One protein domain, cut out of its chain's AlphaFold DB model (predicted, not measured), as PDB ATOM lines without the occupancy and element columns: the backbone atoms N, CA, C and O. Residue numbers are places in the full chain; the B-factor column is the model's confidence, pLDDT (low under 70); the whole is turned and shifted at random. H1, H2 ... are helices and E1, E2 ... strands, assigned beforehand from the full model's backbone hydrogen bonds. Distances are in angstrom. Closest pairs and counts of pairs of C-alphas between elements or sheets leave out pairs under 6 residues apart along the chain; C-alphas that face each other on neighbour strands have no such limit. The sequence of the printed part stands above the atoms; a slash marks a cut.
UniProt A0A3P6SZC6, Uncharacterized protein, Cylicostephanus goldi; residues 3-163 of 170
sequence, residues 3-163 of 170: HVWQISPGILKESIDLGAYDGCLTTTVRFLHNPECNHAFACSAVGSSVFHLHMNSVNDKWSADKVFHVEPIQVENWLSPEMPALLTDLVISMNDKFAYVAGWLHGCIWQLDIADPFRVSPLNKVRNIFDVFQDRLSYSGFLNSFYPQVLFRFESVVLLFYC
ATOM      1  N   HIS A   3      28.769   5.105 -41.365       94.50
ATOM      2  CA  HIS A   3      29.232   6.062 -42.365       94.50
ATOM      3  C   HIS A   3      29.415   5.389 -43.711       94.50
ATOM      4  O   HIS A   3      30.144   4.406 -43.797       94.50
ATOM      5  N   VAL A   4      28.815   5.952 -44.754       93.88
ATOM      6  CA  VAL A   4      28.964   5.489 -46.132       93.88
ATOM      7  C   VAL A   4      30.051   6.302 -46.813       93.88
ATOM      8  O   VAL A   4      29.942   7.524 -46.917       93.88
ATOM      9  N   TRP A   5      31.087   5.628 -47.303       93.94
ATOM     10  CA  TRP A   5      32.227   6.252 -47.967       93.94
ATOM     11  C   TRP A   5      32.348   5.798 -49.417       93.94
ATOM     12  O   TRP A   5      32.290   4.607 -49.717       93.94
ATOM     13  N   GLN A   6      32.613   6.756 -50.301       89.81
ATOM     14  CA  GLN A   6      33.185   6.493 -51.614       89.81
ATOM     15  C   GLN A   6      34.701   6.337 -51.456       89.81
ATOM     16  O   GLN A   6      35.372   7.296 -51.077       89.81
ATOM     17  N   ILE A   7      35.245   5.153 -51.766       86.81
ATOM     18  CA  ILE A   7      36.665   4.813 -51.529       86.81
ATOM     19  C   ILE A   7      37.615   5.739 -52.291       86.81
ATOM     20  O   ILE A   7      38.548   6.280 -51.708       86.81
ATOM     21  N   SER A   8      37.370   5.934 -53.587       89.50
ATOM     22  CA  SER A   8      38.147   6.837 -54.435       89.50
ATOM     23  C   SER A   8      37.206   7.913 -54.975       89.50
ATOM     24  O   SER A   8      36.268   7.562 -55.697       89.50
ATOM     25  N   PRO A   9      37.353   9.192 -54.578       91.81
ATOM     26  CA  PRO A   9      38.531   9.813 -53.959       91.81
ATOM     27  C   PRO A   9      38.508   9.911 -52.412       91.81
ATOM     28  O   PRO A   9      39.202  10.757 -51.857       91.81
ATOM     29  N   GLY A  10      37.733   9.091 -51.693       92.44
ATOM     30  CA  GLY A  10      37.720   9.089 -50.219       92.44
ATOM     31  C   GLY A  10      36.734  10.095 -49.628       92.44
ATOM     32  O   GLY A  10      37.092  10.899 -48.771       92.44
ATOM     33  N   ILE A  11      35.490  10.082 -50.107       94.12
ATOM     34  CA  ILE A  11      34.456  11.052 -49.722       94.12
ATOM     35  C   ILE A  11      33.420  10.377 -48.828       94.12
ATOM     36  O   ILE A  11      32.816   9.380 -49.225       94.12
ATOM     37  N   LEU A  12      33.165  10.967 -47.657       93.44
ATOM     38  CA  LEU A  12      32.004  10.634 -46.840       93.44
ATOM     39  C   LEU A  12      30.740  11.061 -47.593       93.44
ATOM     40  O   LEU A  12      30.513  12.251 -47.810       93.44
ATOM     41  N   LYS A  13      29.933  10.086 -48.005       91.50
ATOM     42  CA  LYS A  13      28.661  10.312 -48.693       91.50
ATOM     43  C   LYS A  13      27.558  10.587 -47.695       91.50
ATOM     44  O   LYS A  13      26.887  11.605 -47.796       91.50
ATOM     45  N   GLU A  14      27.401   9.688 -46.727       93.62
ATOM     46  CA  GLU A  14      26.288   9.731 -45.788       93.62
ATOM     47  C   GLU A  14      26.687   9.245 -44.399       93.62
ATOM     48  O   GLU A  14      27.640   8.485 -44.223       93.62
ATOM     49  N   SER A  15      25.935   9.702 -43.401       95.12
ATOM     50  CA  SER A  15      26.000   9.203 -42.031       95.12
ATOM     51  C   SER A  15      24.594   8.807 -41.608       95.12
ATOM     52  O   SER A  15      23.688   9.633 -41.618       95.12
ATOM     53  N   ILE A  16      24.427   7.537 -41.266       95.75
ATOM     54  CA  ILE A  16      23.146   6.927 -40.930       95.75
ATOM     55  C   ILE A  16      23.121   6.706 -39.423       95.75
ATOM     56  O   ILE A  16      24.002   6.043 -38.858       95.75
ATOM     57  N   ASP A  17      22.120   7.270 -38.757       95.75
ATOM     58  CA  ASP A  17      21.859   6.965 -37.358       95.75
ATOM     59  C   ASP A  17      21.031   5.679 -37.255       95.75
ATOM     60  O   ASP A  17      20.009   5.529 -37.915       95.75
ATOM     61  N   LEU A  18      21.499   4.750 -36.425       95.31
ATOM     62  CA  LEU A  18      20.839   3.472 -36.151       95.31
ATOM     63  C   LEU A  18      20.110   3.486 -34.796       95.31
ATOM     64  O   LEU A  18      19.652   2.449 -34.319       95.31
ATOM     65  N   GLY A  19      20.040   4.652 -34.150       94.62
ATOM     66  CA  GLY A  19      19.483   4.830 -32.819       94.62
ATOM     67  C   GLY A  19      20.518   4.604 -31.716       94.62
ATOM     68  O   GLY A  19      21.449   3.805 -31.840       94.62
ATOM     69  N   ALA A  20      20.327   5.308 -30.599       91.69
ATOM     70  CA  ALA A  20      21.271   5.322 -29.482       91.69
ATOM     71  C   ALA A  20      21.428   3.963 -28.783       91.69
ATOM     72  O   ALA A  20      22.500   3.684 -28.257       91.69
ATOM     73  N   TYR A  21      20.378   3.135 -28.768       91.69
ATOM     74  CA  TYR A  21      20.395   1.807 -28.146       91.69
ATOM     75  C   TYR A  21      20.495   0.694 -29.191       91.69
ATOM     76  O   TYR A  21      21.468  -0.056 -29.191       91.69
ATOM     77  N   ASP A  22      19.541   0.637 -30.127       94.69
ATOM     78  CA  ASP A  22      19.490  -0.397 -31.167       94.69
ATOM     79  C   ASP A  22      20.780  -0.436 -31.998       94.69
ATOM     80  O   ASP A  22      21.284  -1.509 -32.308       94.69
ATOM     81  N   GLY A  23      21.343   0.721 -32.344       93.12
ATOM     82  CA  GLY A  23      22.576   0.845 -33.119       93.12
ATOM     83  C   GLY A  23      23.862   0.833 -32.295       93.12
ATOM     84  O   GLY A  23      24.950   0.990 -32.858       93.12
ATOM     85  N   CYS A  24      23.759   0.701 -30.970       93.31
ATOM     86  CA  CYS A  24      24.899   0.832 -30.075       93.31
ATOM     87  C   CYS A  24      25.886  -0.315 -30.280       93.31
ATOM     88  O   CYS A  24      25.521  -1.493 -30.244       93.31
ATOM     89  N   LEU A  25      27.149   0.058 -30.479       92.69
ATOM     90  CA  LEU A  25      28.233  -0.859 -30.802       92.69
ATOM     91  C   LEU A  25      27.915  -1.729 -32.022       92.69
ATOM     92  O   LEU A  25      27.793  -2.949 -31.926       92.69
ATOM     93  N   THR A  26      27.753  -1.091 -33.180       94.62
ATOM     94  CA  THR A  26      27.737  -1.824 -34.449       94.62
ATOM     95  C   THR A  26      29.063  -2.576 -34.591       94.62
ATOM     96  O   THR A  26      30.122  -1.971 -34.445       94.62
ATOM     97  N   THR A  27      29.018  -3.889 -34.802       91.94
ATOM     98  CA  THR A  27      30.206  -4.762 -34.793       91.94
ATOM     99  C   THR A  27      30.622  -5.184 -36.187       91.94
ATOM    100  O   THR A  27      31.812  -5.266 -36.478       91.94
ATOM    101  N   THR A  28      29.645  -5.431 -37.055       94.81
ATOM    102  CA  THR A  28      29.871  -6.002 -38.379       94.81
ATOM    103  C   THR A  28      28.962  -5.340 -39.395       94.81
ATOM    104  O   THR A  28      27.811  -5.030 -39.089       94.81
ATOM    105  N   VAL A  29      29.468  -5.174 -40.620       96.56
ATOM    106  CA  VAL A  29      28.644  -4.918 -41.802       96.56
ATOM    107  C   VAL A  29      29.068  -5.846 -42.935       96.56
ATOM    108  O   VAL A  29      30.261  -6.028 -43.178       96.56
ATOM    109  N   ARG A  30      28.097  -6.443 -43.628       97.06
ATOM    110  CA  ARG A  30      28.302  -7.318 -44.788       97.06
ATOM    111  C   ARG A  30      27.405  -6.889 -45.933       97.06
ATOM    112  O   ARG A  30      26.193  -6.842 -45.766       97.06
ATOM    113  N   PHE A  31      27.992  -6.617 -47.089       97.00
ATOM    114  CA  PHE A  31      27.236  -6.484 -48.331       97.00
ATOM    115  C   PHE A  31      26.762  -7.852 -48.816       97.00
ATOM    116  O   PHE A  31      27.390  -8.867 -48.495       97.00
ATOM    117  N   LEU A  32      25.672  -7.865 -49.587       97.50
ATOM    118  CA  LEU A  32      25.357  -9.019 -50.425       97.50
ATOM    119  C   LEU A  32      26.539  -9.316 -51.358       97.50
ATOM    120  O   LEU A  32      27.282  -8.414 -51.749       97.50
ATOM    121  N   HIS A  33      26.719 -10.589 -51.698       96.50
ATOM    122  CA  HIS A  33      27.800 -11.027 -52.575       96.50
ATOM    123  C   HIS A  33      27.570 -10.602 -54.025       96.50
ATOM    124  O   HIS A  33      28.545 -10.393 -54.745       96.50
ATOM    125  N   ASN A  34      26.312 -10.467 -54.465       94.69
ATOM    126  CA  ASN A  34      25.987  -9.930 -55.783       94.69
ATOM    127  C   ASN A  34      26.387  -8.440 -55.889       94.69
ATOM    128  O   ASN A  34      25.729  -7.600 -55.268       94.69
ATOM    129  N   PRO A  35      27.400  -8.083 -56.706       91.00
ATOM    130  CA  PRO A  35      27.897  -6.708 -56.800       91.00
ATOM    131  C   PRO A  35      26.897  -5.736 -57.441       91.00
ATOM    132  O   PRO A  35      27.016  -4.531 -57.249       91.00
ATOM    133  N   GLU A  36      25.896  -6.245 -58.163       89.75
ATOM    134  CA  GLU A  36      24.835  -5.430 -58.768       89.75
ATOM    135  C   GLU A  36      23.765  -5.005 -57.745       89.75
ATOM    136  O   GLU A  36      22.863  -4.224 -58.056       89.75
ATOM    137  N   CYS A  37      23.827  -5.529 -56.516       90.50
ATOM    138  CA  CYS A  37      22.874  -5.237 -55.454       90.50
ATOM    139  C   CYS A  37      23.464  -4.270 -54.422       90.50
ATOM    140  O   CYS A  37      24.400  -4.589 -53.696       90.50
ATOM    141  N   ASN A  38      22.813  -3.120 -54.246       93.56
ATOM    142  CA  ASN A  38      23.188  -2.127 -53.237       93.56
ATOM    143  C   ASN A  38      22.535  -2.412 -51.879       93.56
ATOM    144  O   ASN A  38      21.821  -1.572 -51.328       93.56
ATOM    145  N   HIS A  39      22.748  -3.624 -51.367       96.62
ATOM    146  CA  HIS A  39      22.185  -4.099 -50.106       96.62
ATOM    147  C   HIS A  39      23.297  -4.591 -49.182       96.62
ATOM    148  O   HIS A  39      24.227  -5.279 -49.610       96.62
ATOM    149  N   ALA A  40      23.180  -4.272 -47.898       97.31
ATOM    150  CA  ALA A  40      24.065  -4.774 -46.860       97.31
ATOM    151  C   ALA A  40      23.297  -5.038 -45.565       97.31
ATOM    152  O   ALA A  40      22.188  -4.553 -45.373       97.31
ATOM    153  N   PHE A  41      23.903  -5.788 -44.656       98.19
ATOM    154  CA  PHE A  41      23.383  -6.038 -43.323       98.19
ATOM    155  C   PHE A  41      24.421  -5.672 -42.280       98.19
ATOM    156  O   PHE A  41      25.580  -6.071 -42.388       98.19
ATOM    157  N   ALA A  42      24.000  -4.933 -41.261       97.88
ATOM    158  CA  ALA A  42      24.821  -4.600 -40.107       97.88
ATOM    159  C   ALA A  42      24.245  -5.234 -38.844       97.88
ATOM    160  O   ALA A  42      23.026  -5.321 -38.718       97.88
ATOM    161  N   CYS A  43      25.089  -5.634 -37.895       96.62
ATOM    162  CA  CYS A  43      24.631  -6.057 -36.570       96.62
ATOM    163  C   CYS A  43      25.242  -5.206 -35.456       96.62
ATOM    164  O   CYS A  43      26.353  -4.684 -35.578       96.62
ATOM    165  N   SER A  44      24.481  -5.040 -34.377       96.62
ATOM    166  CA  SER A  44      24.883  -4.316 -33.177       96.62
ATOM    167  C   SER A  44      24.950  -5.245 -31.973       96.62
ATOM    168  O   SER A  44      24.049  -6.052 -31.729       96.62
ATOM    169  N   ALA A  45      26.013  -5.109 -31.185       94.12
ATOM    170  CA  ALA A  45      26.178  -5.933 -29.999       94.12
ATOM    171  C   ALA A  45      25.204  -5.514 -28.903       94.12
ATOM    172  O   ALA A  45      24.376  -6.314 -28.477       94.12
ATOM    173  N   VAL A  46      25.281  -4.259 -28.451       92.50
ATOM    174  CA  VAL A  46      24.504  -3.798 -27.291       92.50
ATOM    175  C   VAL A  46      23.016  -3.810 -27.620       92.50
ATOM    176  O   VAL A  46      22.230  -4.350 -26.847       92.50
ATOM    177  N   GLY A  47      22.641  -3.305 -28.797       93.44
ATOM    178  CA  GLY A  47      21.251  -3.303 -29.248       93.44
ATOM    179  C   GLY A  47      20.711  -4.670 -29.664       93.44
ATOM    180  O   GLY A  47      19.520  -4.773 -29.943       93.44
ATOM    181  N   SER A  48      21.556  -5.707 -29.752       96.88
ATOM    182  CA  SER A  48      21.186  -7.057 -30.204       96.88
ATOM    183  C   SER A  48      20.289  -7.051 -31.451       96.88
ATOM    184  O   SER A  48      19.310  -7.794 -31.542       96.88
ATOM    185  N   SER A  49      20.609  -6.165 -32.399       97.88
ATOM    186  CA  SER A  49      19.778  -5.868 -33.565       97.88
ATOM    187  C   SER A  49      20.547  -6.062 -34.866       97.88
ATOM    188  O   SER A  49      21.768  -5.914 -34.917       97.88
ATOM    189  N   VAL A  50      19.815  -6.380 -35.930       98.31
ATOM    190  CA  VAL A  50      20.310  -6.410 -37.306       98.31
ATOM    191  C   VAL A  50      19.555  -5.373 -38.116       98.31
ATOM    192  O   VAL A  50      18.332  -5.240 -38.008       98.31
ATOM    193  N   PHE A  51      20.300  -4.665 -38.949       98.50
ATOM    194  CA  PHE A  51      19.809  -3.615 -39.819       98.50
ATOM    195  C   PHE A  51      20.041  -4.008 -41.269       98.50
ATOM    196  O   PHE A  51      21.139  -4.443 -41.614       98.50
ATOM    197  N   HIS A  52      19.028  -3.833 -42.109       98.25
ATOM    198  CA  HIS A  52      19.154  -3.903 -43.557       98.25
ATOM    199  C   HIS A  52      19.486  -2.507 -44.076       98.25
ATOM    200  O   HIS A  52      18.705  -1.576 -43.909       98.25
ATOM    201  N   LEU A  53      20.656  -2.369 -44.685       97.56
ATOM    202  CA  LEU A  53      21.073  -1.178 -45.403       97.56
ATOM    203  C   LEU A  53      20.729  -1.325 -46.880       97.56
ATOM    204  O   LEU A  53      21.038  -2.348 -47.496       97.56
ATOM    205  N   HIS A  54      20.164  -0.278 -47.465       96.56
ATOM    206  CA  HIS A  54      19.856  -0.224 -48.891       96.56
ATOM    207  C   HIS A  54      20.110   1.160 -49.465       96.56
ATOM    208  O   HIS A  54      19.937   2.174 -48.783       96.56
ATOM    209  N   MET A  55      20.520   1.185 -50.731       94.94
ATOM    210  CA  MET A  55      20.620   2.410 -51.510       94.94
ATOM    211  C   MET A  55      19.408   2.560 -52.420       94.94
ATOM    212  O   MET A  55      19.085   1.667 -53.206       94.94
ATOM    213  N   ASN A  56      18.784   3.730 -52.387       92.81
ATOM    214  CA  ASN A  56      17.785   4.102 -53.372       92.81
ATOM    215  C   ASN A  56      18.479   4.480 -54.691       92.81
ATOM    216  O   ASN A  56      19.137   5.512 -54.779       92.81
ATOM    217  N   SER A  57      18.293   3.671 -55.735       88.56
ATOM    218  CA  SER A  57      18.961   3.858 -57.034       88.56
ATOM    219  C   SER A  57      18.513   5.097 -57.820       88.56
ATOM    220  O   SER A  57      19.122   5.421 -58.832       88.56
ATOM    221  N   VAL A  58      17.438   5.780 -57.408       91.75
ATOM    222  CA  VAL A  58      16.955   6.999 -58.083       91.75
ATOM    223  C   VAL A  58      17.702   8.240 -57.594       91.75
ATOM    224  O   VAL A  58      17.864   9.192 -58.351       91.75
ATOM    225  N   ASN A  59      18.119   8.265 -56.326       92.88
ATOM    226  CA  ASN A  59      18.720   9.448 -55.704       92.88
ATOM    227  C   ASN A  59      20.044   9.176 -54.970       92.88
ATOM    228  O   ASN A  59      20.553  10.084 -54.318       92.88
ATOM    229  N   ASP A  60      20.569   7.953 -55.068       89.94
ATOM    230  CA  ASP A  60      21.813   7.477 -54.453       89.94
ATOM    231  C   ASP A  60      21.888   7.645 -52.926       89.94
ATOM    232  O   ASP A  60      22.979   7.678 -52.348       89.94
ATOM    233  N   LYS A  61      20.735   7.738 -52.251       93.94
ATOM    234  CA  LYS A  61      20.675   7.852 -50.790       93.94
ATOM    235  C   LYS A  61      20.676   6.498 -50.117       93.94
ATOM    236  O   LYS A  61      19.969   5.588 -50.558       93.94
ATOM    237  N   TRP A  62      21.405   6.396 -49.014       95.25
ATOM    238  CA  TRP A  62      21.421   5.201 -48.191       95.25
ATOM    239  C   TRP A  62      20.412   5.313 -47.054       95.25
ATOM    240  O   TRP A  62      20.118   6.378 -46.515       95.25
ATOM    241  N   SER A  63      19.824   4.185 -46.694       96.12
ATOM    242  CA  SER A  63      18.899   4.069 -45.571       96.12
ATOM    243  C   SER A  63      19.152   2.760 -44.844       96.12
ATOM    244  O   SER A  63      19.775   1.849 -45.394       96.12
ATOM    245  N   ALA A  64      18.722   2.691 -43.586       97.25
ATOM    246  CA  ALA A  64      18.858   1.498 -42.769       97.25
ATOM    247  C   ALA A  64      17.570   1.235 -41.992       97.25
ATOM    248  O   ALA A  64      17.107   2.098 -41.247       97.25
ATOM    249  N   ASP A  65      17.044   0.024 -42.132       97.62
ATOM    250  CA  ASP A  65      15.849  -0.435 -41.435       97.62
ATOM    251  C   ASP A  65      16.226  -1.522 -40.431       97.62
ATOM    252  O   ASP A  65      16.983  -2.441 -40.748       97.62
ATOM    253  N   LYS A  66      15.705  -1.446 -39.201       97.81
ATOM    254  CA  LYS A  66      15.858  -2.538 -38.229       97.81
ATOM    255  C   LYS A  66      14.990  -3.713 -38.676       97.81
ATOM    256  O   LYS A  66      13.769  -3.599 -38.700       97.81
ATOM    257  N   VAL A  67      15.621  -4.838 -39.000       98.31
ATOM    258  CA  VAL A  67      14.953  -6.011 -39.594       98.31
ATOM    259  C   VAL A  67      14.902  -7.218 -38.668       98.31
ATOM    260  O   VAL A  67      14.083  -8.112 -38.860       98.31
ATOM    261  N   PHE A  68      15.757  -7.259 -37.649       97.88
ATOM    262  CA  PHE A  68      15.750  -8.325 -36.656       97.88
ATOM    263  C   PHE A  68      16.248  -7.796 -35.314       97.88
ATOM    264  O   PHE A  68      17.153  -6.964 -35.264       97.88
ATOM    265  N   HIS A  69      15.650  -8.276 -34.230       97.31
ATOM    266  CA  HIS A  69      16.008  -7.923 -32.864       97.31
ATOM    267  C   HIS A  69      15.875  -9.161 -31.979       97.31
ATOM    268  O   HIS A  69      14.926  -9.933 -32.133       97.31
ATOM    269  N   VAL A  70      16.830  -9.352 -31.070       95.56
ATOM    270  CA  VAL A  70      16.773 -10.419 -30.072       95.56
ATOM    271  C   VAL A  70      16.508  -9.821 -28.703       95.56
ATOM    272  O   VAL A  70      17.360  -9.130 -28.147       95.56
ATOM    273  N   GLU A  71      15.355 -10.180 -28.147       94.94
ATOM    274  CA  GLU A  71      14.979  -9.797 -26.792       94.94
ATOM    275  C   GLU A  71      15.961 -10.369 -25.752       94.94
ATOM    276  O   GLU A  71      16.398 -11.527 -25.873       94.94
ATOM    277  N   PRO A  72      16.302  -9.596 -24.707       91.56
ATOM    278  CA  PRO A  72      17.049 -10.105 -23.568       91.56
ATOM    279  C   PRO A  72      16.338 -11.280 -22.887       91.56
ATOM    280  O   PRO A  72      15.111 -11.386 -22.887       91.56
ATOM    281  N   ILE A  73      17.115 -12.160 -22.255       89.31
ATOM    282  CA  ILE A  73      16.577 -13.248 -21.431       89.31
ATOM    283  C   ILE A  73      16.785 -12.952 -19.948       89.31
ATOM    284  O   ILE A  73      17.791 -12.354 -19.568       89.31
ATOM    285  N   GLN A  74      15.850 -13.401 -19.116       89.00
ATOM    286  CA  GLN A  74      15.971 -13.297 -17.663       89.00
ATOM    287  C   GLN A  74      16.978 -14.329 -17.149       89.00
ATOM    288  O   GLN A  74      16.938 -15.493 -17.556       89.00
ATOM    289  N   VAL A  75      17.878 -13.911 -16.261       81.50
ATOM    290  CA  VAL A  75      18.940 -14.758 -15.699       81.50
ATOM    291  C   VAL A  75      19.166 -14.475 -14.215       81.50
ATOM    292  O   VAL A  75      19.027 -13.349 -13.745       81.50
ATOM    293  N   GLU A  76      19.570 -15.506 -13.474       81.62
ATOM    294  CA  GLU A  76      20.009 -15.385 -12.081       81.62
ATOM    295  C   GLU A  76      21.538 -15.468 -11.988       81.62
ATOM    296  O   GLU A  76      22.192 -16.105 -12.815       81.62
ATOM    297  N   ASN A  77      22.119 -14.872 -10.941       79.00
ATOM    298  CA  ASN A  77      23.571 -14.874 -10.688       79.00
ATOM    299  C   ASN A  77      24.417 -14.287 -11.840       79.00
ATOM    300  O   ASN A  77      25.559 -14.698 -12.060       79.00
ATOM    301  N   TRP A  78      23.853 -13.315 -12.557       79.19
ATOM    302  CA  TRP A  78      24.501 -12.502 -13.587       79.19
ATOM    303  C   TRP A  78      24.615 -11.044 -13.115       79.19
ATOM    304  O   TRP A  78      24.012 -10.652 -12.119       79.19
ATOM    305  N   LEU A  79      25.391 -10.227 -13.836       78.56
ATOM    306  CA  LEU A  79      25.599  -8.804 -13.541       78.56
ATOM    307  C   LEU A  79      24.291  -7.979 -13.534       78.56
ATOM    308  O   LEU A  79      24.229  -6.924 -12.912       78.56
ATOM    309  N   SER A  80      23.263  -8.452 -14.237       82.50
ATOM    310  CA  SER A  80      21.959  -7.811 -14.428       82.50
ATOM    311  C   SER A  80      20.851  -8.877 -14.364       82.50
ATOM    312  O   SER A  80      21.146 -10.041 -14.636       82.50
ATOM    313  N   PRO A  81      19.588  -8.534 -14.042       84.56
ATOM    314  CA  PRO A  81      18.464  -9.470 -14.186       84.56
ATOM    315  C   PRO A  81      18.239  -9.912 -15.642       84.56
ATOM    316  O   PRO A  81      17.725 -10.999 -15.890       84.56
ATOM    317  N   GLU A  82      18.670  -9.094 -16.605       88.75
ATOM    318  CA  GLU A  82      18.502  -9.341 -18.036       88.75
ATOM    319  C   GLU A  82      19.848  -9.497 -18.741       88.75
ATOM    320  O   GLU A  82      20.783  -8.716 -18.526       88.75
ATOM    321  N   MET A  83      19.930 -10.499 -19.618       87.31
ATOM    322  CA  MET A  83      21.086 -10.777 -20.462       87.31
ATOM    323  C   MET A  83      20.735 -10.563 -21.945       87.31
ATOM    324  O   MET A  83      19.961 -11.352 -22.506       87.31
ATOM    325  N   PRO A  84      21.299  -9.534 -22.612       92.00
ATOM    326  CA  PRO A  84      21.108  -9.335 -24.049       92.00
ATOM    327  C   PRO A  84      21.804 -10.445 -24.846       92.00
ATOM    328  O   PRO A  84      22.651 -11.162 -24.315       92.00
ATOM    329  N   ALA A  85      21.479 -10.588 -26.132       92.50
ATOM    330  CA  ALA A  85      22.125 -11.589 -26.985       92.50
ATOM    331  C   ALA A  85      23.593 -11.273 -27.271       92.50
ATOM    332  O   ALA A  85      24.405 -12.194 -27.401       92.50
ATOM    333  N   LEU A  86      23.914  -9.979 -27.345       93.75
ATOM    334  CA  LEU A  86      25.218  -9.459 -27.732       93.75
ATOM    335  C   LEU A  86      25.628  -9.974 -29.122       93.75
ATOM    336  O   LEU A  86      26.454 -10.881 -29.234       93.75
ATOM    337  N   LEU A  87      25.018  -9.434 -30.184       95.88
ATOM    338  CA  LEU A  87      25.309  -9.874 -31.554       95.88
ATOM    339  C   LEU A  87      26.702  -9.399 -31.997       95.88
ATOM    340  O   LEU A  87      26.945  -8.204 -32.167       95.88
ATOM    341  N   THR A  88      27.637 -10.333 -32.167       93.62
ATOM    342  CA  THR A  88      29.053 -10.002 -32.403       93.62
ATOM    343  C   THR A  88      29.484 -10.124 -33.855       93.62
ATOM    344  O   THR A  88      30.344  -9.360 -34.283       93.62
ATOM    345  N   ASP A  89      28.898 -11.052 -34.608       94.94
ATOM    346  CA  ASP A  89      29.262 -11.293 -36.005       94.94
ATOM    347  C   ASP A  89      28.030 -11.642 -36.846       94.94
ATOM    348  O   ASP A  89      27.029 -12.168 -36.341       94.94
ATOM    349  N   LEU A  90      28.124 -11.327 -38.134       96.44
ATOM    350  CA  LEU A  90      27.135 -11.605 -39.164       96.44
ATOM    351  C   LEU A  90      27.858 -12.064 -40.433       96.44
ATOM    352  O   LEU A  90      28.766 -11.393 -40.933       96.44
ATOM    353  N   VAL A  91      27.413 -13.190 -40.991       97.62
ATOM    354  CA  VAL A  91      27.892 -13.709 -42.280       97.62
ATOM    355  C   VAL A  91      26.727 -14.022 -43.207       97.62
ATOM    356  O   VAL A  91      25.670 -14.467 -42.767       97.62
ATOM    357  N   ILE A  92      26.931 -13.792 -44.501       98.19
ATOM    358  CA  ILE A  92      25.923 -13.992 -45.544       98.19
ATOM    359  C   ILE A  92      26.317 -15.212 -46.375       98.19
ATOM    360  O   ILE A  92      27.476 -15.361 -46.769       98.19
ATOM    361  N   SER A  93      25.364 -16.110 -46.621       97.75
ATOM    362  CA  SER A  93      25.546 -17.278 -47.484       97.75
ATOM    363  C   SER A  93      25.938 -16.856 -48.897       97.75
ATOM    364  O   SER A  93      25.389 -15.888 -49.404       97.75
ATOM    365  N   MET A  94      26.772 -17.641 -49.582       97.62
ATOM    366  CA  MET A  94      27.279 -17.312 -50.926       97.62
ATOM    367  C   MET A  94      26.213 -17.073 -52.005       97.62
ATOM    368  O   MET A  94      26.522 -16.508 -53.045       97.62
ATOM    369  N   ASN A  95      24.982 -17.544 -51.799       97.38
ATOM    370  CA  ASN A  95      23.863 -17.335 -52.717       97.38
ATOM    371  C   ASN A  95      22.911 -16.207 -52.274       97.38
ATOM    372  O   ASN A  95      21.802 -16.148 -52.795       97.38
ATOM    373  N   ASP A  96      23.309 -15.382 -51.300       98.12
ATOM    374  CA  ASP A  96      22.552 -14.232 -50.781       98.12
ATOM    375  C   ASP A  96      21.143 -14.555 -50.250       98.12
ATOM    376  O   ASP A  96      20.279 -13.687 -50.197       98.12
ATOM    377  N   LYS A  97      20.887 -15.802 -49.827       97.75
ATOM    378  CA  LYS A  97      19.573 -16.207 -49.288       97.75
ATOM    379  C   LYS A  97      19.499 -16.243 -47.773       97.75
ATOM    380  O   LYS A  97      18.411 -16.131 -47.222       97.75
ATOM    381  N   PHE A  98      20.627 -16.423 -47.094       98.25
ATOM    382  CA  PHE A  98      20.654 -16.579 -45.646       98.25
ATOM    383  C   PHE A  98      21.705 -15.686 -45.001       98.25
ATOM    384  O   PHE A  98      22.847 -15.629 -45.458       98.25
ATOM    385  N   ALA A  99      21.339 -15.061 -43.888       98.12
ATOM    386  CA  ALA A  99      22.286 -14.458 -42.960       98.12
ATOM    387  C   ALA A  99      22.373 -15.308 -41.690       98.12
ATOM    388  O   ALA A  99      21.365 -15.817 -41.202       98.12
ATOM    389  N   TYR A 100      23.576 -15.449 -41.142       97.62
ATOM    390  CA  TYR A 100      23.827 -16.126 -39.874       97.62
ATOM    391  C   TYR A 100      24.402 -15.124 -38.889       97.62
ATOM    392  O   TYR A 100      25.402 -14.473 -39.193       97.62
ATOM    393  N   VAL A 101      23.773 -15.005 -37.723       97.19
ATOM    394  CA  VAL A 101      24.100 -13.975 -36.734       97.19
ATOM    395  C   VAL A 101      24.401 -14.626 -35.395       97.19
ATOM    396  O   VAL A 101      23.582 -15.389 -34.882       97.19
ATOM    397  N   ALA A 102      25.578 -14.347 -34.841       94.88
ATOM    398  CA  ALA A 102      26.054 -14.966 -33.609       94.88
ATOM    399  C   ALA A 102      25.687 -14.121 -32.383       94.88
ATOM    400  O   ALA A 102      26.137 -12.983 -32.266       94.88
ATOM    401  N   GLY A 103      24.908 -14.684 -31.453       93.88
ATOM    402  CA  GLY A 103      24.689 -14.113 -30.122       93.88
ATOM    403  C   GLY A 103      25.679 -14.684 -29.132       93.88
ATOM    404  O   GLY A 103      25.527 -15.828 -28.701       93.88
ATOM    405  N   TRP A 104      26.682 -13.889 -28.772       89.06
ATOM    406  CA  TRP A 104      27.780 -14.348 -27.928       89.06
ATOM    407  C   TRP A 104      27.311 -14.735 -26.521       89.06
ATOM    408  O   TRP A 104      27.650 -15.817 -26.049       89.06
ATOM    409  N   LEU A 105      26.478 -13.906 -25.882       88.94
ATOM    410  CA  LEU A 105      25.977 -14.180 -24.528       88.94
ATOM    411  C   LEU A 105      24.934 -15.298 -24.505       88.94
ATOM    412  O   LEU A 105      24.877 -16.080 -23.562       88.94
ATOM    413  N   HIS A 106      24.109 -15.394 -25.549       88.56
ATOM    414  CA  HIS A 106      23.094 -16.448 -25.650       88.56
ATOM    415  C   HIS A 106      23.662 -17.786 -26.142       88.56
ATOM    416  O   HIS A 106      22.937 -18.780 -26.125       88.56
ATOM    417  N   GLY A 107      24.913 -17.833 -26.615       85.56
ATOM    418  CA  GLY A 107      25.556 -19.070 -27.068       85.56
ATOM    419  C   GLY A 107      24.873 -19.724 -28.274       85.56
ATOM    420  O   GLY A 107      24.826 -20.950 -28.386       85.56
ATOM    421  N   CYS A 108      24.278 -18.931 -29.166       88.69
ATOM    422  CA  CYS A 108      23.508 -19.452 -30.294       88.69
ATOM    423  C   CYS A 108      23.681 -18.609 -31.557       88.69
ATOM    424  O   CYS A 108      24.169 -17.480 -31.523       88.69
ATOM    425  N   ILE A 109      23.285 -19.196 -32.682       94.25
ATOM    426  CA  ILE A 109      23.317 -18.574 -33.998       94.25
ATOM    427  C   ILE A 109      21.891 -18.548 -34.540       94.25
ATOM    428  O   ILE A 109      21.216 -19.580 -34.588       94.25
ATOM    429  N   TRP A 110      21.438 -17.377 -34.975       96.00
ATOM    430  CA  TRP A 110      20.196 -17.246 -35.731       96.00
ATOM    431  C   TRP A 110      20.489 -17.317 -37.218       96.00
ATOM    432  O   TRP A 110      21.386 -16.637 -37.709       96.00
ATOM    433  N   GLN A 111      19.710 -18.129 -37.921       97.38
ATOM    434  CA  GLN A 111      19.635 -18.129 -39.372       97.38
ATOM    435  C   GLN A 111      18.424 -17.293 -39.787       97.38
ATOM    436  O   GLN A 111      17.292 -17.605 -39.411       97.38
ATOM    437  N   LEU A 112      18.668 -16.254 -40.572       98.19
ATOM    438  CA  LEU A 112      17.654 -15.377 -41.142       98.19
ATOM    439  C   LEU A 112      17.511 -15.688 -42.635       98.19
ATOM    440  O   LEU A 112      18.524 -15.828 -43.320       98.19
ATOM    441  N   ASP A 113      16.280 -15.783 -43.131       98.19
ATOM    442  CA  ASP A 113      15.981 -15.689 -44.561       98.19
ATOM    443  C   ASP A 113      16.119 -14.228 -44.988       98.19
ATOM    444  O   ASP A 113      15.480 -13.351 -44.405       98.19
ATOM    445  N   ILE A 114      16.968 -13.983 -45.980       98.38
ATOM    446  CA  ILE A 114      17.210 -12.667 -46.578       98.38
ATOM    447  C   ILE A 114      17.038 -12.700 -48.104       98.38
ATOM    448  O   ILE A 114      17.500 -11.787 -48.783       98.38
ATOM    449  N   ALA A 115      16.395 -13.740 -48.654       97.38
ATOM    450  CA  ALA A 115      16.195 -13.874 -50.098       97.38
ATOM    451  C   ALA A 115      15.435 -12.679 -50.699       97.38
ATOM    452  O   ALA A 115      15.701 -12.286 -51.834       97.38
ATOM    453  N   ASP A 116      14.518 -12.092 -49.927       97.06
ATOM    454  CA  ASP A 116      14.040 -10.724 -50.116       97.06
ATOM    455  C   ASP A 116      14.604  -9.861 -48.972       97.06
ATOM    456  O   ASP A 116      14.126  -9.973 -47.837       97.06
ATOM    457  N   PRO A 117      15.610  -9.002 -49.230       95.94
ATOM    458  CA  PRO A 117      16.244  -8.196 -48.189       95.94
ATOM    459  C   PRO A 117      15.286  -7.270 -47.429       95.94
ATOM    460  O   PRO A 117      15.568  -6.930 -46.285       95.94
ATOM    461  N   PHE A 118      14.144  -6.899 -48.024       97.12
ATOM    462  CA  PHE A 118      13.120  -6.073 -47.375       97.12
ATOM    463  C   PHE A 118      12.116  -6.885 -46.544       97.12
ATOM    464  O   PHE A 118      11.266  -6.313 -45.860       97.12
ATOM    465  N   ARG A 119      12.180  -8.220 -46.602       97.12
ATOM    466  CA  ARG A 119      11.283  -9.140 -45.890       97.12
ATOM    467  C   ARG A 119      12.074 -10.218 -45.166       97.12
ATOM    468  O   ARG A 119      11.876 -11.414 -45.372       97.12
ATOM    469  N   VAL A 120      12.958  -9.768 -44.285       97.81
ATOM    470  CA  VAL A 120      13.765 -10.658 -43.454       97.81
ATOM    471  C   VAL A 120      12.878 -11.436 -42.491       97.81
ATOM    472  O   VAL A 120      11.996 -10.870 -41.844       97.81
ATOM    473  N   SER A 121      13.135 -12.736 -42.357       96.25
ATOM    474  CA  SER A 121      12.440 -13.568 -41.373       96.25
ATOM    475  C   SER A 121      13.395 -14.534 -40.667       96.25
ATOM    476  O   SER A 121      14.280 -15.106 -41.303       96.25
ATOM    477  N   PRO A 122      13.268 -14.733 -39.344       95.06
ATOM    478  CA  PRO A 122      14.048 -15.744 -38.647       95.06
ATOM    479  C   PRO A 122      13.532 -17.140 -39.007       95.06
ATOM    480  O   PRO A 122      12.349 -17.427 -38.847       95.06
ATOM    481  N   LEU A 123      14.427 -18.019 -39.460       92.25
ATOM    482  CA  LEU A 123      14.084 -19.398 -39.814       92.25
ATOM    483  C   LEU A 123      14.399 -20.361 -38.681       92.25
ATOM    484  O   LEU A 123      13.529 -21.069 -38.185       92.25
ATOM    485  N   ASN A 124      15.669 -20.387 -38.278       88.38
ATOM    486  CA  ASN A 124      16.184 -21.351 -37.323       88.38
ATOM    487  C   ASN A 124      17.034 -20.651 -36.271       88.38
ATOM    488  O   ASN A 124      17.744 -19.682 -36.546       88.38
ATOM    489  N   LYS A 125      17.009 -21.203 -35.060       86.69
ATOM    490  CA  LYS A 125      17.947 -20.870 -33.992       86.69
ATOM    491  C   LYS A 125      18.787 -22.109 -33.719       86.69
ATOM    492  O   LYS A 125      18.315 -23.046 -33.078       86.69
ATOM    493  N   VAL A 126      20.014 -22.125 -34.230       79.69
ATOM    494  CA  VAL A 126      20.967 -23.205 -33.971       79.69
ATOM    495  C   VAL A 126      21.675 -22.890 -32.665       79.69
ATOM    496  O   VAL A 126      22.395 -21.900 -32.542       79.69
ATOM    497  N   ARG A 127      21.452 -23.727 -31.662       68.62
ATOM    498  CA  ARG A 127      22.137 -23.633 -30.376       68.62
ATOM    499  C   ARG A 127      23.390 -24.505 -30.446       68.62
ATOM    500  O   ARG A 127      23.318 -25.627 -30.937       68.62
ATOM    501  N   ASN A 128      24.540 -23.986 -30.017       55.84
ATOM    502  CA  ASN A 128      25.796 -24.739 -30.016       55.84
ATOM    503  C   ASN A 128      26.488 -24.629 -28.650       55.84
ATOM    504  O   ASN A 128      26.496 -23.568 -28.036       55.84
ATOM    505  N   ILE A 129      27.044 -25.760 -28.203       46.00
ATOM    506  CA  ILE A 129      27.788 -26.073 -26.964       46.00
ATOM    507  C   ILE A 129      27.161 -25.700 -25.604       46.00
ATOM    508  O   ILE A 129      27.259 -26.499 -24.680       46.00
ATOM    509  N   PHE A 130      26.469 -24.571 -25.451       44.19
ATOM    510  CA  PHE A 130      25.899 -24.148 -24.161       44.19
ATOM    511  C   PHE A 130      24.600 -24.868 -23.777       44.19
ATOM    512  O   PHE A 130      24.307 -24.983 -22.590       44.19
ATOM    513  N   ASP A 131      23.879 -25.446 -24.740       45.69
ATOM    514  CA  ASP A 131      22.751 -26.350 -24.460       45.69
ATOM    515  C   ASP A 131      23.199 -27.631 -23.730       45.69
ATOM    516  O   ASP A 131      22.420 -28.217 -22.988       45.69
ATOM    517  N   VAL A 132      24.464 -28.053 -23.882       44.12
ATOM    518  CA  VAL A 132      25.029 -29.193 -23.130       44.12
ATOM    519  C   VAL A 132      25.303 -28.816 -21.668       44.12
ATOM    520  O   VAL A 132      25.268 -29.674 -20.787       44.12
ATOM    521  N   PHE A 133      25.557 -27.535 -21.392       44.38
ATOM    522  CA  PHE A 133      25.895 -27.038 -20.056       44.38
ATOM    523  C   PHE A 133      24.704 -26.428 -19.304       44.38
ATOM    524  O   PHE A 133      24.823 -26.195 -18.103       44.38
ATOM    525  N   GLN A 134      23.549 -26.218 -19.952       43.22
ATOM    526  CA  GLN A 134      22.345 -25.707 -19.281       43.22
ATOM    527  C   GLN A 134      21.842 -26.628 -18.159       43.22
ATOM    528  O   GLN A 134      21.365 -26.125 -17.146       43.22
ATOM    529  N   ASP A 135      22.016 -27.949 -18.273       41.62
ATOM    530  CA  ASP A 135      21.567 -28.883 -17.228       41.62
ATOM    531  C   ASP A 135      22.524 -28.975 -16.031       41.62
ATOM    532  O   ASP A 135      22.150 -29.462 -14.963       41.62
ATOM    533  N   ARG A 136      23.770 -28.516 -16.176       36.44
ATOM    534  CA  ARG A 136      24.771 -28.535 -15.110       36.44
ATOM    535  C   ARG A 136      25.801 -27.451 -15.360       36.44
ATOM    536  O   ARG A 136      26.816 -27.736 -15.985       36.44
ATOM    537  N   LEU A 137      25.546 -26.256 -14.836       39.44
ATOM    538  CA  LEU A 137      26.495 -25.377 -14.138       39.44
ATOM    539  C   LEU A 137      25.841 -24.000 -13.977       39.44
ATOM    540  O   LEU A 137      25.289 -23.432 -14.915       39.44
ATOM    541  N   SER A 138      25.925 -23.438 -12.775       47.75
ATOM    542  CA  SER A 138      25.607 -22.035 -12.537       47.75
ATOM    543  C   SER A 138      26.439 -21.165 -13.490       47.75
ATOM    544  O   SER A 138      27.670 -21.230 -13.454       47.75
ATOM    545  N   TYR A 139      25.787 -20.347 -14.327       46.91
ATOM    546  CA  TYR A 139      26.422 -19.420 -15.287       46.91
ATOM    547  C   TYR A 139      27.566 -18.591 -14.658       46.91
ATOM    548  O   TYR A 139      28.568 -18.290 -15.309       46.91
ATOM    549  N   SER A 140      27.460 -18.307 -13.356       46.50
ATOM    550  CA  SER A 140      28.466 -17.624 -12.539       46.50
ATOM    551  C   SER A 140      29.825 -18.334 -12.456       46.50
ATOM    552  O   SER A 140      30.841 -17.664 -12.295       46.50
ATOM    553  N   GLY A 141      29.891 -19.664 -12.569       45.09
ATOM    554  CA  GLY A 141      31.145 -20.423 -12.469       45.09
ATOM    555  C   GLY A 141      31.991 -20.362 -13.742       45.09
ATOM    556  O   GLY A 141      33.213 -20.242 -13.677       45.09
ATOM    557  N   PHE A 142      31.342 -20.393 -14.908       47.50
ATOM    558  CA  PHE A 142      32.018 -20.389 -16.207       47.50
ATOM    559  C   PHE A 142      32.568 -19.000 -16.563       47.50
ATOM    560  O   PHE A 142      33.731 -18.875 -16.939       47.50
ATOM    561  N   LEU A 143      31.777 -17.941 -16.365       45.91
ATOM    562  CA  LEU A 143      32.214 -16.575 -16.671       45.91
ATOM    563  C   LEU A 143      33.325 -16.100 -15.720       45.91
ATOM    564  O   LEU A 143      34.289 -15.499 -16.186       45.91
ATOM    565  N   ASN A 144      33.280 -16.480 -14.434       42.97
ATOM    566  CA  ASN A 144      34.372 -16.207 -13.487       42.97
ATOM    567  C   ASN A 144      35.666 -16.978 -13.803       42.97
ATOM    568  O   ASN A 144      36.748 -16.492 -13.484       42.97
ATOM    569  N   SER A 145      35.581 -18.157 -14.432       46.78
ATOM    570  CA  SER A 145      36.767 -18.905 -14.868       46.78
ATOM    571  C   SER A 145      37.426 -18.303 -16.111       46.78
ATOM    572  O   SER A 145      38.616 -18.529 -16.318       46.78
ATOM    573  N   PHE A 146      36.672 -17.586 -16.948       43.06
ATOM    574  CA  PHE A 146      37.189 -17.029 -18.197       43.06
ATOM    575  C   PHE A 146      37.536 -15.536 -18.101       43.06
ATOM    576  O   PHE A 146      38.515 -15.130 -18.721       43.06
ATOM    577  N   TYR A 147      36.811 -14.718 -17.321       46.34
ATOM    578  CA  TYR A 147      37.036 -13.265 -17.277       46.34
ATOM    579  C   TYR A 147      36.619 -12.623 -15.934       46.34
ATOM    580  O   TYR A 147      35.436 -12.356 -15.730       46.34
ATOM    581  N   PRO A 148      37.555 -12.284 -15.025       38.47
ATOM    582  CA  PRO A 148      37.206 -11.683 -13.733       38.47
ATOM    583  C   PRO A 148      36.880 -10.176 -13.785       38.47
ATOM    584  O   PRO A 148      36.460  -9.613 -12.778       38.47
ATOM    585  N   GLN A 149      37.086  -9.485 -14.912       39.84
ATOM    586  CA  GLN A 149      36.851  -8.040 -15.045       39.84
ATOM    587  C   GLN A 149      36.591  -7.704 -16.524       39.84
ATOM    588  O   GLN A 149      37.539  -7.628 -17.303       39.84
ATOM    589  N   VAL A 150      35.340  -7.486 -16.940       40.50
ATOM    590  CA  VAL A 150      35.066  -6.893 -18.262       40.50
ATOM    591  C   VAL A 150      34.318  -5.582 -18.076       40.50
ATOM    592  O   VAL A 150      33.092  -5.528 -18.057       40.50
ATOM    593  N   LEU A 151      35.090  -4.510 -17.894       33.59
ATOM    594  CA  LEU A 151      34.594  -3.144 -17.982       33.59
ATOM    595  C   LEU A 151      34.614  -2.744 -19.456       33.59
ATOM    596  O   LEU A 151      35.668  -2.452 -20.021       33.59
ATOM    597  N   PHE A 152      33.450  -2.747 -20.089       39.72
ATOM    598  CA  PHE A 152      33.340  -2.314 -21.466       39.72
ATOM    599  C   PHE A 152      33.179  -0.789 -21.550       39.72
ATOM    600  O   PHE A 152      32.146  -0.239 -21.171       39.72
ATOM    601  N   ARG A 153      34.197  -0.092 -22.068       28.56
ATOM    602  CA  ARG A 153      34.078   1.303 -22.513       28.56
ATOM    603  C   ARG A 153      33.873   1.290 -24.023       28.56
ATOM    604  O   ARG A 153      34.768   0.891 -24.760       28.56
ATOM    605  N   PHE A 154      32.684   1.680 -24.466       39.62
ATOM    606  CA  PHE A 154      32.253   1.510 -25.847       39.62
ATOM    607  C   PHE A 154      32.177   2.851 -26.581       39.62
ATOM    608  O   PHE A 154      31.260   3.635 -26.363       39.62
ATOM    609  N   GLU A 155      33.123   3.082 -27.486       32.56
ATOM    610  CA  GLU A 155      32.971   4.012 -28.605       32.56
ATOM    611  C   GLU A 155      33.281   3.217 -29.878       32.56
ATOM    612  O   GLU A 155      34.338   2.596 -29.985       32.56
ATOM    613  N   SER A 156      32.340   3.150 -30.821       43.06
ATOM    614  CA  SER A 156      32.513   2.402 -32.072       43.06
ATOM    615  C   SER A 156      32.077   3.264 -33.247       43.06
ATOM    616  O   SER A 156      30.931   3.708 -33.306       43.06
ATOM    617  N   VAL A 157      32.997   3.475 -34.187       43.19
ATOM    618  CA  VAL A 157      32.734   4.045 -35.510       43.19
ATOM    619  C   VAL A 157      32.950   2.919 -36.512       43.19
ATOM    620  O   VAL A 157      34.051   2.379 -36.592       43.19
ATOM    621  N   VAL A 158      31.909   2.543 -37.257       53.12
ATOM    622  CA  VAL A 158      32.008   1.516 -38.303       53.12
ATOM    623  C   VAL A 158      31.879   2.172 -39.671       53.12
ATOM    624  O   VAL A 158      30.952   2.944 -39.931       53.12
ATOM    625  N   LEU A 159      32.856   1.880 -40.528       45.78
ATOM    626  CA  LEU A 159      32.969   2.420 -41.876       45.78
ATOM    627  C   LEU A 159      32.355   1.432 -42.871       45.78
ATOM    628  O   LEU A 159      32.783   0.282 -42.959       45.78
ATOM    629  N   LEU A 160      31.360   1.895 -43.620       50.06
ATOM    630  CA  LEU A 160      30.786   1.206 -44.765       50.06
ATOM    631  C   LEU A 160      31.444   1.748 -46.037       50.06
ATOM    632  O   LEU A 160      31.383   2.948 -46.312       50.06
ATOM    633  N   PHE A 161      32.044   0.869 -46.830       48.69
ATOM    634  CA  PHE A 161      32.644   1.242 -48.106       48.69
ATOM    635  C   PHE A 161      31.722   0.850 -49.254       48.69
ATOM    636  O   PHE A 161      31.324  -0.306 -49.358       48.69
ATOM    637  N   TYR A 162      31.404   1.814 -50.113       47.84
ATOM    638  CA  TYR A 162      30.613   1.617 -51.321       47.84
ATOM    639  C   TYR A 162      31.441   2.022 -52.549       47.84
ATOM    640  O   TYR A 162      32.076   3.083 -52.563       47.84
ATOM    641  N   CYS A 163      31.444   1.175 -53.580       40.88
ATOM    642  CA  CYS A 163      32.058   1.468 -54.872       40.88
ATOM    643  C   CYS A 163      30.940   1.694 -55.894       40.88
ATOM    644  O   CYS A 163      30.126   0.803 -56.110       40.88
TER     645      CYS A 163
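Overview. This is residues 3 to 163 of the 170 residues of an uncharacterized protein of Cylicostephanus goldi (UniProt A0A3P6SZC6). Three strongly twisted sheets make a stack: the four-strand sheet E3 E4 E5 E6 lies in the middle, with E7 E8 E9 E10 over one face and the small sheet E2 E1 E11 over the other. Two short helices, H1 and H2, lie beyond one end of the strands, and residues 144 to 153 stick out on the way back to E11. The printed part has 161 residues with two named helices and eleven named strands, in the order E1 to E10, H1, H2, E11; the class is mostly strand. The two four-strand sheets are antiparallel and the third is mixed. The whole is compact, with a radius of gyration of the C-alphas of 17.4 A, yet elongated, spanning 55 by 33 by 21 A.

Arrangement. E1, residues 3 to 6, and E2, residues 11 to 16, form a hairpin, with N 4 and O 14 within hydrogen-bond range at 2.8 A. E3, residues 26 to 31, E4, residues 39 to 44, E5, residues 49 to 56, and E6, residues 61 to 69, form a meander, each strand the antiparallel neighbour of the one before; pairs within hydrogen-bond range include N 30 and O 41 at 2.8 A, N 42 and O 51 at 2.9 A, and N 52 and O 65 at 2.8 A. E7, residues 87 to 92, E8, residues 98 to 103, E9, residues 108 to 113, and E10, residues 121 to 127, form a second meander, with N 91 and O 100 at 3.0 A, N 101 and O 110 at 2.9 A, and N 111 and O 124 at 2.9 A. The two meanders are face to face, their strands at 27 degrees; the closest C-alphas of E3 and E7 are those of Thr 28 and Asp 89, 5.8 A apart. H1, residues 130 to 133, and H2, residues 139 to 146, are apart and on none of the sheets. Every O i to N i+4 pair in H2 is within hydrogen-bond range; H1 is too short for such a pair. E11, residues 158 to 162, is parallel to E1 at 33 degrees, with N 5 and O 160 at 2.9 A. The closest C-alphas of E3 and E11 are those of Thr 26 and Val 158, 6.7 A apart.

Along the chain. E1 begins at C-alpha 3, (29.232, 6.062, -42.365). The longer strands are E6, 24.3 A, and E5, 22.3 A; H2 measures 11.4 A. E11 ends at C-alpha 162, (30.613, 1.617, -51.321).

Size, cuts and confidence. The C-alphas farthest apart are those of Val 58 and Arg 136, 56.3 A. The links E6 to E7 and H2 to E11 are long; in the first, residues 73 to 74 pair antiparallel with 82 to 83. The printed part has no cut. Its mean pLDDT is 82.2, with residues 127 to 163 under 70.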